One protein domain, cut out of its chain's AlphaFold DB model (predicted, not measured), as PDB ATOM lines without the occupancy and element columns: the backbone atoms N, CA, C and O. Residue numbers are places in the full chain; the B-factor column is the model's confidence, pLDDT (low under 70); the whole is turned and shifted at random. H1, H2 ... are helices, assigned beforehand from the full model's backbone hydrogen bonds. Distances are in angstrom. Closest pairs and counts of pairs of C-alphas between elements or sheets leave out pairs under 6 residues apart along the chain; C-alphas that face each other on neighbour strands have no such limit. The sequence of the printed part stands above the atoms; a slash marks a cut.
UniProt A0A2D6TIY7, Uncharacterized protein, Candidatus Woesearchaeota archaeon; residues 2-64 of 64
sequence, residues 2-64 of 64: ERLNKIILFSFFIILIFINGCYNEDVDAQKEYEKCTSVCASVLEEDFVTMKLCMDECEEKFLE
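This is residues 2 to 64 of the 64 residues of an uncharacterized protein of Candidatus Woesearchaeota archaeon (UniProt A0A2D6TIY7). A lopsided helical hairpin: the short H2 folds back along the last part of the long H1, whose residues 2 to 25 stick out as a free arm. The printed part has 63 residues with two named helices, H1 then H2, and no named strand; the class is all helix. It is extended, with a radius of gyration of the C-alphas of 20.2 A, and spans 67 by 18 by 11 A.

H1, residues 2 to 43, begins at C-alpha 2 (43.245, -17.108, -28.177) and measures 62.8 A. H2, residues 48 to 62, measures 21.2 A and ends at C-alpha 62 (24.304, -45.602, 3.316).

H1 touches H2 with residues 29 to 41 alone; the closest C-alphas, of Ala 29 and Phe 62, are 5.3 A apart. The two form a helical hairpin, at a shallow tilt of 26 degrees, opposite ways. Every O i to N i+4 pair is within hydrogen-bond range in H2, and 37 of 38 in H1.

The C-alphas farthest apart, of Glu 2 and Glu 46, are 67.3 A apart. The printed part has no cut, and the link from H1 to H2 is tight. Residues 2 to 4 and 20 to 25 have pLDDT under 70.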
ATOM      1  N   GLU A   2      43.179 -15.628 -28.148       62.72
ATOM      2  CA  GLU A   2      43.245 -17.108 -28.177       62.72
ATOM      3  C   GLU A   2      43.727 -17.778 -26.875       62.72
ATOM      4  O   GLU A   2      43.222 -18.831 -26.493       62.72
ATOM      5  N   ARG A   3      44.691 -17.172 -26.166       63.84
ATOM      6  CA  ARG A   3      45.224 -17.726 -24.905       63.84
ATOM      7  C   ARG A   3      44.204 -17.711 -23.762       63.84
ATOM      8  O   ARG A   3      44.191 -18.639 -22.966       63.84
ATOM      9  N   LEU A   4      43.331 -16.700 -23.714       67.56
ATOM     10  CA  LEU A   4      42.286 -16.584 -22.690       67.56
ATOM     11  C   LEU A   4      41.211 -17.665 -22.882       67.56
ATOM     12  O   LEU A   4      40.761 -18.273 -21.919       67.56
ATOM     13  N   ASN A   5      40.869 -17.959 -24.141       73.12
ATOM     14  CA  ASN A   5      39.855 -18.954 -24.490       73.12
ATOM     15  C   ASN A   5      40.283 -20.382 -24.104       73.12
ATOM     16  O   ASN A   5      39.475 -21.173 -23.627       73.12
ATOM     17  N   LYS A   6      41.581 -20.694 -24.244       77.38
ATOM     18  CA  LYS A   6      42.148 -21.980 -23.804       77.38
ATOM     19  C   LYS A   6      42.106 -22.147 -22.284       77.38
ATOM     20  O   LYS A   6      41.825 -23.242 -21.815       77.38
ATOM     21  N   ILE A   7      42.353 -21.074 -21.530       82.44
ATOM     22  CA  ILE A   7      42.293 -21.097 -20.060       82.44
ATOM     23  C   ILE A   7      40.854 -21.333 -19.589       82.44
ATOM     24  O   ILE A   7      40.634 -22.186 -18.735       82.44
ATOM     25  N   ILE A   8      39.878 -20.646 -20.193       83.06
ATOM     26  CA  ILE A   8      38.453 -20.801 -19.861       83.06
ATOM     27  C   ILE A   8      37.979 -22.237 -20.132       83.06
ATOM     28  O   ILE A   8      37.374 -22.862 -19.259       83.06
ATOM     29  N   LEU A   9      38.315 -22.796 -21.299       82.19
ATOM     30  CA  LEU A   9      37.995 -24.188 -21.636       82.19
ATOM     31  C   LEU A   9      38.624 -25.183 -20.657       82.19
ATOM     32  O   LEU A   9      37.959 -26.120 -20.226       82.19
ATOM     33  N   PHE A  10      39.882 -24.961 -20.274       83.44
ATOM     34  CA  PHE A  10      40.571 -25.825 -19.320       83.44
ATOM     35  C   PHE A  10      39.928 -25.765 -17.927       83.44
ATOM     36  O   PHE A  10      39.675 -26.807 -17.327       83.44
ATOM     37  N   SER A  11      39.572 -24.570 -17.443       80.94
ATOM     38  CA  SER A  11      38.851 -24.424 -16.172       80.94
ATOM     39  C   SER A  11      37.470 -25.081 -16.196       80.94
ATOM     40  O   SER A  11      37.083 -25.718 -15.222       80.94
ATOM     41  N   PHE A  12      36.751 -24.997 -17.318       84.06
ATOM     42  CA  PHE A  12      35.446 -25.636 -17.473       84.06
ATOM     43  C   PHE A  12      35.558 -27.165 -17.427       84.06
ATOM     44  O   PHE A  12      34.766 -27.830 -16.766       84.06
ATOM     45  N   PHE A  13      36.590 -27.720 -18.068       82.44
ATOM     46  CA  PHE A  13      36.848 -29.157 -18.060       82.44
ATOM     47  C   PHE A  13      37.168 -29.682 -16.656       82.44
ATOM     48  O   PHE A  13      36.676 -30.735 -16.264       82.44
ATOM     49  N   ILE A  14      37.943 -28.921 -15.879       81.88
ATOM     50  CA  ILE A  14      38.243 -29.255 -14.485       81.88
ATOM     51  C   ILE A  14      36.958 -29.278 -13.648       81.88
ATOM     52  O   ILE A  14      36.711 -30.254 -12.945       81.88
ATOM     53  N   ILE A  15      36.106 -28.255 -13.766       80.00
ATOM     54  CA  ILE A  15      34.838 -28.172 -13.022       80.00
ATOM     55  C   ILE A  15      33.919 -29.362 -13.349       80.00
ATOM     56  O   ILE A  15      33.342 -29.954 -12.441       80.00
ATOM     57  N   LEU A  16      33.828 -29.768 -14.620       76.19
ATOM     58  CA  LEU A  16      33.015 -30.919 -15.031       76.19
ATOM     59  C   LEU A  16      33.484 -32.249 -14.424       76.19
ATOM     60  O   LEU A  16      32.653 -33.099 -14.108       76.19
ATOM     61  N   ILE A  17      34.795 -32.446 -14.255       74.75
ATOM     62  CA  ILE A  17      35.332 -33.668 -13.638       74.75
ATOM     63  C   ILE A  17      34.949 -33.729 -12.155       74.75
ATOM     64  O   ILE A  17      34.509 -34.777 -11.687       74.75
ATOM     65  N   PHE A  18      35.059 -32.608 -11.435       71.25
ATOM     66  CA  PHE A  18      34.693 -32.545 -10.016       71.25
ATOM     67  C   PHE A  18      33.197 -32.784  -9.780       71.25
ATOM     68  O   PHE A  18      32.842 -33.518  -8.862       71.25
ATOM     69  N   ILE A  19      32.326 -32.231 -10.632       71.50
ATOM     70  CA  ILE A  19      30.873 -32.443 -10.528       71.50
ATOM     71  C   ILE A  19      30.518 -33.919 -10.766       71.50
ATOM     72  O   ILE A  19      29.758 -34.494  -9.994       71.50
ATOM     73  N   ASN A  20      31.094 -34.552 -11.795       67.19
ATOM     74  CA  ASN A  20      30.819 -35.963 -12.094       67.19
ATOM     75  C   ASN A  20      31.372 -36.928 -11.034       67.19
ATOM     76  O   ASN A  20      30.787 -37.983 -10.816       67.19
ATOM     77  N   GLY A  21      32.499 -36.592 -10.398       61.69
ATOM     78  CA  GLY A  21      33.078 -37.404  -9.325       61.69
ATOM     79  C   GLY A  21      32.171 -37.470  -8.096       61.69
ATOM     80  O   GLY A  21      31.861 -38.563  -7.641       61.69
ATOM     81  N   CYS A  22      31.694 -36.314  -7.626       61.84
ATOM     82  CA  CYS A  22      30.818 -36.219  -6.452       61.84
ATOM     83  C   CYS A  22      29.434 -36.837  -6.720       61.84
ATOM     84  O   CYS A  22      28.913 -37.579  -5.900       61.84
ATOM     85  N   TYR A  23      28.874 -36.600  -7.912       62.25
ATOM     86  CA  TYR A  23      27.560 -37.129  -8.290       62.25
ATOM     87  C   TYR A  23      27.505 -38.664  -8.300       62.25
ATOM     88  O   TYR A  23      26.477 -39.247  -7.981       62.25
ATOM     89  N   ASN A  24      28.597 -39.338  -8.673       62.91
ATOM     90  CA  ASN A  24      28.618 -40.800  -8.721       62.91
ATOM     91  C   ASN A  24      28.638 -41.450  -7.334       62.91
ATOM     92  O   ASN A  24      28.120 -42.553  -7.199       62.91
ATOM     93  N   GLU A  25      29.231 -40.796  -6.336       66.94
ATOM     94  CA  GLU A  25      29.327 -41.329  -4.972       66.94
ATOM     95  C   GLU A  25      27.957 -41.295  -4.280       66.94
ATOM     96  O   GLU A  25      27.488 -42.325  -3.799       66.94
ATOM     97  N   ASP A  26      27.252 -40.163  -4.375       71.00
ATOM     98  CA  ASP A  26      25.896 -40.006  -3.831       71.00
ATOM     99  C   ASP A  26      24.886 -40.952  -4.509       71.00
ATOM    100  O   ASP A  26      24.010 -41.529  -3.864       71.00
ATOM    101  N   VAL A  27      25.016 -41.151  -5.826       75.12
ATOM    102  CA  VAL A  27      24.140 -42.063  -6.580       75.12
ATOM    103  C   VAL A  27      24.386 -43.526  -6.209       75.12
ATOM    104  O   VAL A  27      23.435 -44.310  -6.186       75.12
ATOM    105  N   ASP A  28      25.629 -43.919  -5.924       85.75
ATOM    106  CA  ASP A  28      25.940 -45.297  -5.525       85.75
ATOM    107  C   ASP A  28      25.431 -45.588  -4.106       85.75
ATOM    108  O   ASP A  28      24.764 -46.600  -3.885       85.75
ATOM    109  N   ALA A  29      25.622 -44.643  -3.182       86.88
ATOM    110  CA  ALA A  29      25.055 -44.672  -1.834       86.88
ATOM    111  C   ALA A  29      23.523 -44.820  -1.849       86.88
ATOM    112  O   ALA A  29      22.961 -45.731  -1.232       86.88
ATOM    113  N   GLN A  30      22.837 -43.993  -2.642       90.00
ATOM    114  CA  GLN A  30      21.383 -44.060  -2.783       90.00
ATOM    115  C   GLN A  30      20.912 -45.400  -3.371       90.00
ATOM    116  O   GLN A  30      19.896 -45.955  -2.948       90.00
ATOM    117  N   LYS A  31      21.665 -45.963  -4.317       92.12
ATOM    118  CA  LYS A  31      21.350 -47.259  -4.923       92.12
ATOM    119  C   LYS A  31      21.521 -48.427  -3.949       92.12
ATOM    120  O   LYS A  31      20.737 -49.377  -3.996       92.12
ATOM    121  N   GLU A  32      22.532 -48.393  -3.085       93.31
ATOM    122  CA  GLU A  32      22.711 -49.411  -2.042       93.31
ATOM    123  C   GLU A  32      21.636 -49.300  -0.949       93.31
ATOM    124  O   GLU A  32      21.088 -50.323  -0.527       93.31
ATOM    125  N   TYR A  33      21.221 -48.080  -0.593       94.25
ATOM    126  CA  TYR A  33      20.060 -47.847   0.270       94.25
ATOM    127  C   TYR A  33      18.767 -48.463  -0.302       94.25
ATOM    128  O   TYR A  33      18.049 -49.186   0.397       94.25
ATOM    129  N   GLU A  34      18.474 -48.243  -1.589       93.94
ATOM    130  CA  GLU A  34      17.292 -48.816  -2.253       93.94
ATOM    131  C   GLU A  34      17.309 -50.353  -2.254       93.94
ATOM    132  O   GLU A  34      16.284 -50.999  -2.015       93.94
ATOM    133  N   LYS A  35      18.478 -50.966  -2.474       93.75
ATOM    134  CA  LYS A  35      18.628 -52.427  -2.372       93.75
ATOM    135  C   LYS A  35      18.362 -52.925  -0.954       93.75
ATOM    136  O   LYS A  35      17.662 -53.923  -0.789       93.75
ATOM    137  N   CYS A  36      18.915 -52.251   0.053       94.56
ATOM    138  CA  CYS A  36      18.756 -52.615   1.460       94.56
ATOM    139  C   CYS A  36      17.280 -52.552   1.886       94.56
ATOM    140  O   CYS A  36      16.714 -53.540   2.359       94.56
ATOM    141  N   THR A  37      16.613 -51.432   1.608       94.69
ATOM    142  CA  THR A  37      15.199 -51.225   1.958       94.69
ATOM    143  C   THR A  37      14.247 -52.145   1.191       94.69
ATOM    144  O   THR A  37      13.226 -52.563   1.739       94.69
ATOM    145  N   SER A  38      14.595 -52.555  -0.035       94.44
ATOM    146  CA  SER A  38      13.850 -53.580  -0.778       94.44
ATOM    147  C   SER A  38      13.839 -54.939  -0.062       94.44
ATOM    148  O   SER A  38      12.815 -55.631  -0.067       94.44
ATOM    149  N   VAL A  39      14.935 -55.321   0.603       93.06
ATOM    150  CA  VAL A  39      14.975 -56.536   1.436       93.06
ATOM    151  C   VAL A  39      14.089 -56.370   2.669       93.06
ATOM    152  O   VAL A  39      13.289 -57.261   2.951       93.06
ATOM    153  N   CYS A  40      14.151 -55.220   3.350       92.38
ATOM    154  CA  CYS A  40      13.279 -54.936   4.494       92.38
ATOM    155  C   CYS A  40      11.797 -55.083   4.115       92.38
ATOM    156  O   CYS A  40      11.060 -55.805   4.783       92.38
ATOM    157  N   ALA A  41      11.382 -54.473   3.002       90.62
ATOM    158  CA  ALA A  41      10.001 -54.525   2.534       90.62
ATOM    159  C   ALA A  41       9.553 -55.937   2.112       90.62
ATOM    160  O   ALA A  41       8.401 -56.296   2.322       90.62
ATOM    161  N   SER A  42      10.448 -56.745   1.532       90.94
ATOM    162  CA  SER A  42      10.100 -58.096   1.061       90.94
ATOM    163  C   SER A  42      10.051 -59.156   2.163       90.94
ATOM    164  O   SER A  42       9.359 -60.158   2.011       90.94
ATOM    165  N   VAL A  43      10.789 -58.960   3.260       89.44
ATOM    166  CA  VAL A  43      10.881 -59.936   4.359       89.44
ATOM    167  C   VAL A  43       9.953 -59.581   5.523       89.44
ATOM    168  O   VAL A  43       9.472 -60.479   6.210       89.44
ATOM    169  N   LEU A  44       9.696 -58.289   5.751       90.50
ATOM    170  CA  LEU A  44       9.029 -57.773   6.953       90.50
ATOM    171  C   LEU A  44       7.674 -57.113   6.649       90.50
ATOM    172  O   LEU A  44       7.219 -56.273   7.421       90.50
ATOM    173  N   GLU A  45       7.025 -57.496   5.546       76.25
ATOM    174  CA  GLU A  45       5.805 -56.865   5.006       76.25
ATOM    175  C   GLU A  45       4.677 -56.678   6.045       76.25
ATOM    176  O   GLU A  45       3.968 -55.673   6.021       76.25
ATOM    177  N   GLU A  46       4.538 -57.605   6.999       82.75
ATOM    178  CA  GLU A  46       3.503 -57.567   8.045       82.75
ATOM    179  C   GLU A  46       4.018 -57.105   9.427       82.75
ATOM    180  O   GLU A  46       3.221 -56.879  10.341       82.75
ATOM    181  N   ASP A  47       5.335 -56.929   9.599       89.25
ATOM    182  CA  ASP A  47       5.955 -56.489  10.856       89.25
ATOM    183  C   ASP A  47       6.458 -55.048  10.739       89.25
ATOM    184  O   ASP A  47       7.629 -54.771  10.478       89.25
ATOM    185  N   PHE A  48       5.545 -54.107  10.966       87.19
ATOM    186  CA  PHE A  48       5.795 -52.674  10.809       87.19
ATOM    187  C   PHE A  48       6.917 -52.123  11.697       87.19
ATOM    188  O   PHE A  48       7.605 -51.185  11.294       87.19
ATOM    189  N   VAL A  49       7.100 -52.661  12.909       92.50
ATOM    190  CA  VAL A  49       8.128 -52.157  13.837       92.50
ATOM    191  C   VAL A  49       9.497 -52.639  13.390       92.50
ATOM    192  O   VAL A  49      10.423 -51.838  13.285       92.50
ATOM    193  N   THR A  50       9.613 -53.926  13.072       92.44
ATOM    194  CA  THR A  50      10.871 -54.496  12.590       92.44
ATOM    195  C   THR A  50      11.222 -53.953  11.205       92.44
ATOM    196  O   THR A  50      12.384 -53.649  10.952       92.44
ATOM    197  N   MET A  51      10.231 -53.739  10.330       93.88
ATOM    198  CA  MET A  51      10.435 -53.092   9.034       93.88
ATOM    199  C   MET A  51      10.996 -51.684   9.206       93.88
ATOM    200  O   MET A  51      11.966 -51.339   8.539       93.88
ATOM    201  N   LYS A  52      10.444 -50.895  10.135       93.56
ATOM    202  CA  LYS A  52      10.964 -49.558  10.424       93.56
ATOM    203  C   LYS A  52      12.412 -49.601  10.915       93.56
ATOM    204  O   LYS A  52      13.241 -48.901  10.358       93.56
ATOM    205  N   LEU A  53      12.724 -50.452  11.894       95.88
ATOM    206  CA  LEU A  53      14.095 -50.591  12.405       95.88
ATOM    207  C   LEU A  53      15.083 -51.005  11.303       95.88
ATOM    208  O   LEU A  53      16.204 -50.513  11.267       95.88
ATOM    209  N   CYS A  54      14.654 -51.874  10.387       95.50
ATOM    210  CA  CYS A  54      15.451 -52.282   9.231       95.50
ATOM    211  C   CYS A  54      15.712 -51.109   8.271       95.50
ATOM    212  O   CYS A  54      16.835 -50.940   7.806       95.50
ATOM    213  N   MET A  55      14.699 -50.282   7.994       94.44
ATOM    214  CA  MET A  55      14.862 -49.092   7.151       94.44
ATOM    215  C   MET A  55      15.761 -48.038   7.807       94.44
ATOM    216  O   MET A  55      16.639 -47.516   7.125       94.44
ATOM    217  N   ASP A  56      15.593 -47.795   9.110       95.62
ATOM    218  CA  ASP A  56      16.419 -46.859   9.884       95.62
ATOM    219  C   ASP A  56      17.907 -47.298   9.850       95.62
ATOM    220  O   ASP A  56      18.794 -46.477   9.628       95.62
ATOM    221  N   GLU A  57      18.199 -48.604   9.960       95.62
ATOM    222  CA  GLU A  57      19.572 -49.131   9.834       95.62
ATOM    223  C   GLU A  57      20.140 -48.986   8.406       95.62
ATOM    224  O   GLU A  57      21.338 -48.751   8.229       95.62
ATOM    225  N   CYS A  58      19.305 -49.134   7.370       95.38
ATOM    226  CA  CYS A  58      19.726 -48.903   5.984       95.38
ATOM    227  C   CYS A  58      20.065 -47.423   5.734       95.38
ATOM    228  O   CYS A  58      21.001 -47.138   4.991       95.38
ATOM    229  N   GLU A  59      19.311 -46.494   6.321       94.56
ATOM    230  CA  GLU A  59      19.574 -45.055   6.220       94.56
ATOM    231  C   GLU A  59      20.906 -44.697   6.895       94.56
ATOM    232  O   GLU A  59      21.775 -44.132   6.235       94.56
ATOM    233  N   GLU A  60      21.131 -45.154   8.135       94.88
ATOM    234  CA  GLU A  60      22.379 -44.912   8.884       94.88
ATOM    235  C   GLU A  60      23.628 -45.437   8.151       94.88
ATOM    236  O   GLU A  60      24.704 -44.859   8.238       94.88
ATOM    237  N   LYS A  61      23.521 -46.556   7.423       91.12
ATOM    238  CA  LYS A  61      24.683 -47.178   6.761       91.12
ATOM    239  C   LYS A  61      25.071 -46.564   5.426       91.12
ATOM    240  O   LYS A  61      26.218 -46.733   5.009       91.12
ATOM    241  N   PHE A  62      24.111 -45.991   4.711       91.38
ATOM    242  CA  PHE A  62      24.304 -45.602   3.316       91.38
ATOM    243  C   PHE A  62      24.063 -44.117   3.066       91.38
ATOM    244  O   PHE A  62      24.550 -43.621   2.058       91.38
ATOM    245  N   LEU A  63      23.325 -43.419   3.932       85.25
ATOM    246  CA  LEU A  63      22.917 -42.029   3.716       85.25
ATOM    247  C   LEU A  63      23.401 -41.055   4.810       85.25
ATOM    248  O   LEU A  63      23.426 -39.853   4.538       85.25
ATOM    249  N   GLU A  64      23.795 -41.541   5.995       81.88
ATOM    250  CA  GLU A  64      24.448 -40.763   7.074       81.88
ATOM    251  C   GLU A  64      25.954 -41.056   7.190       81.88
ATOM    252  O   GLU A  64      26.706 -40.100   7.508       81.88
TER     253      GLU A  64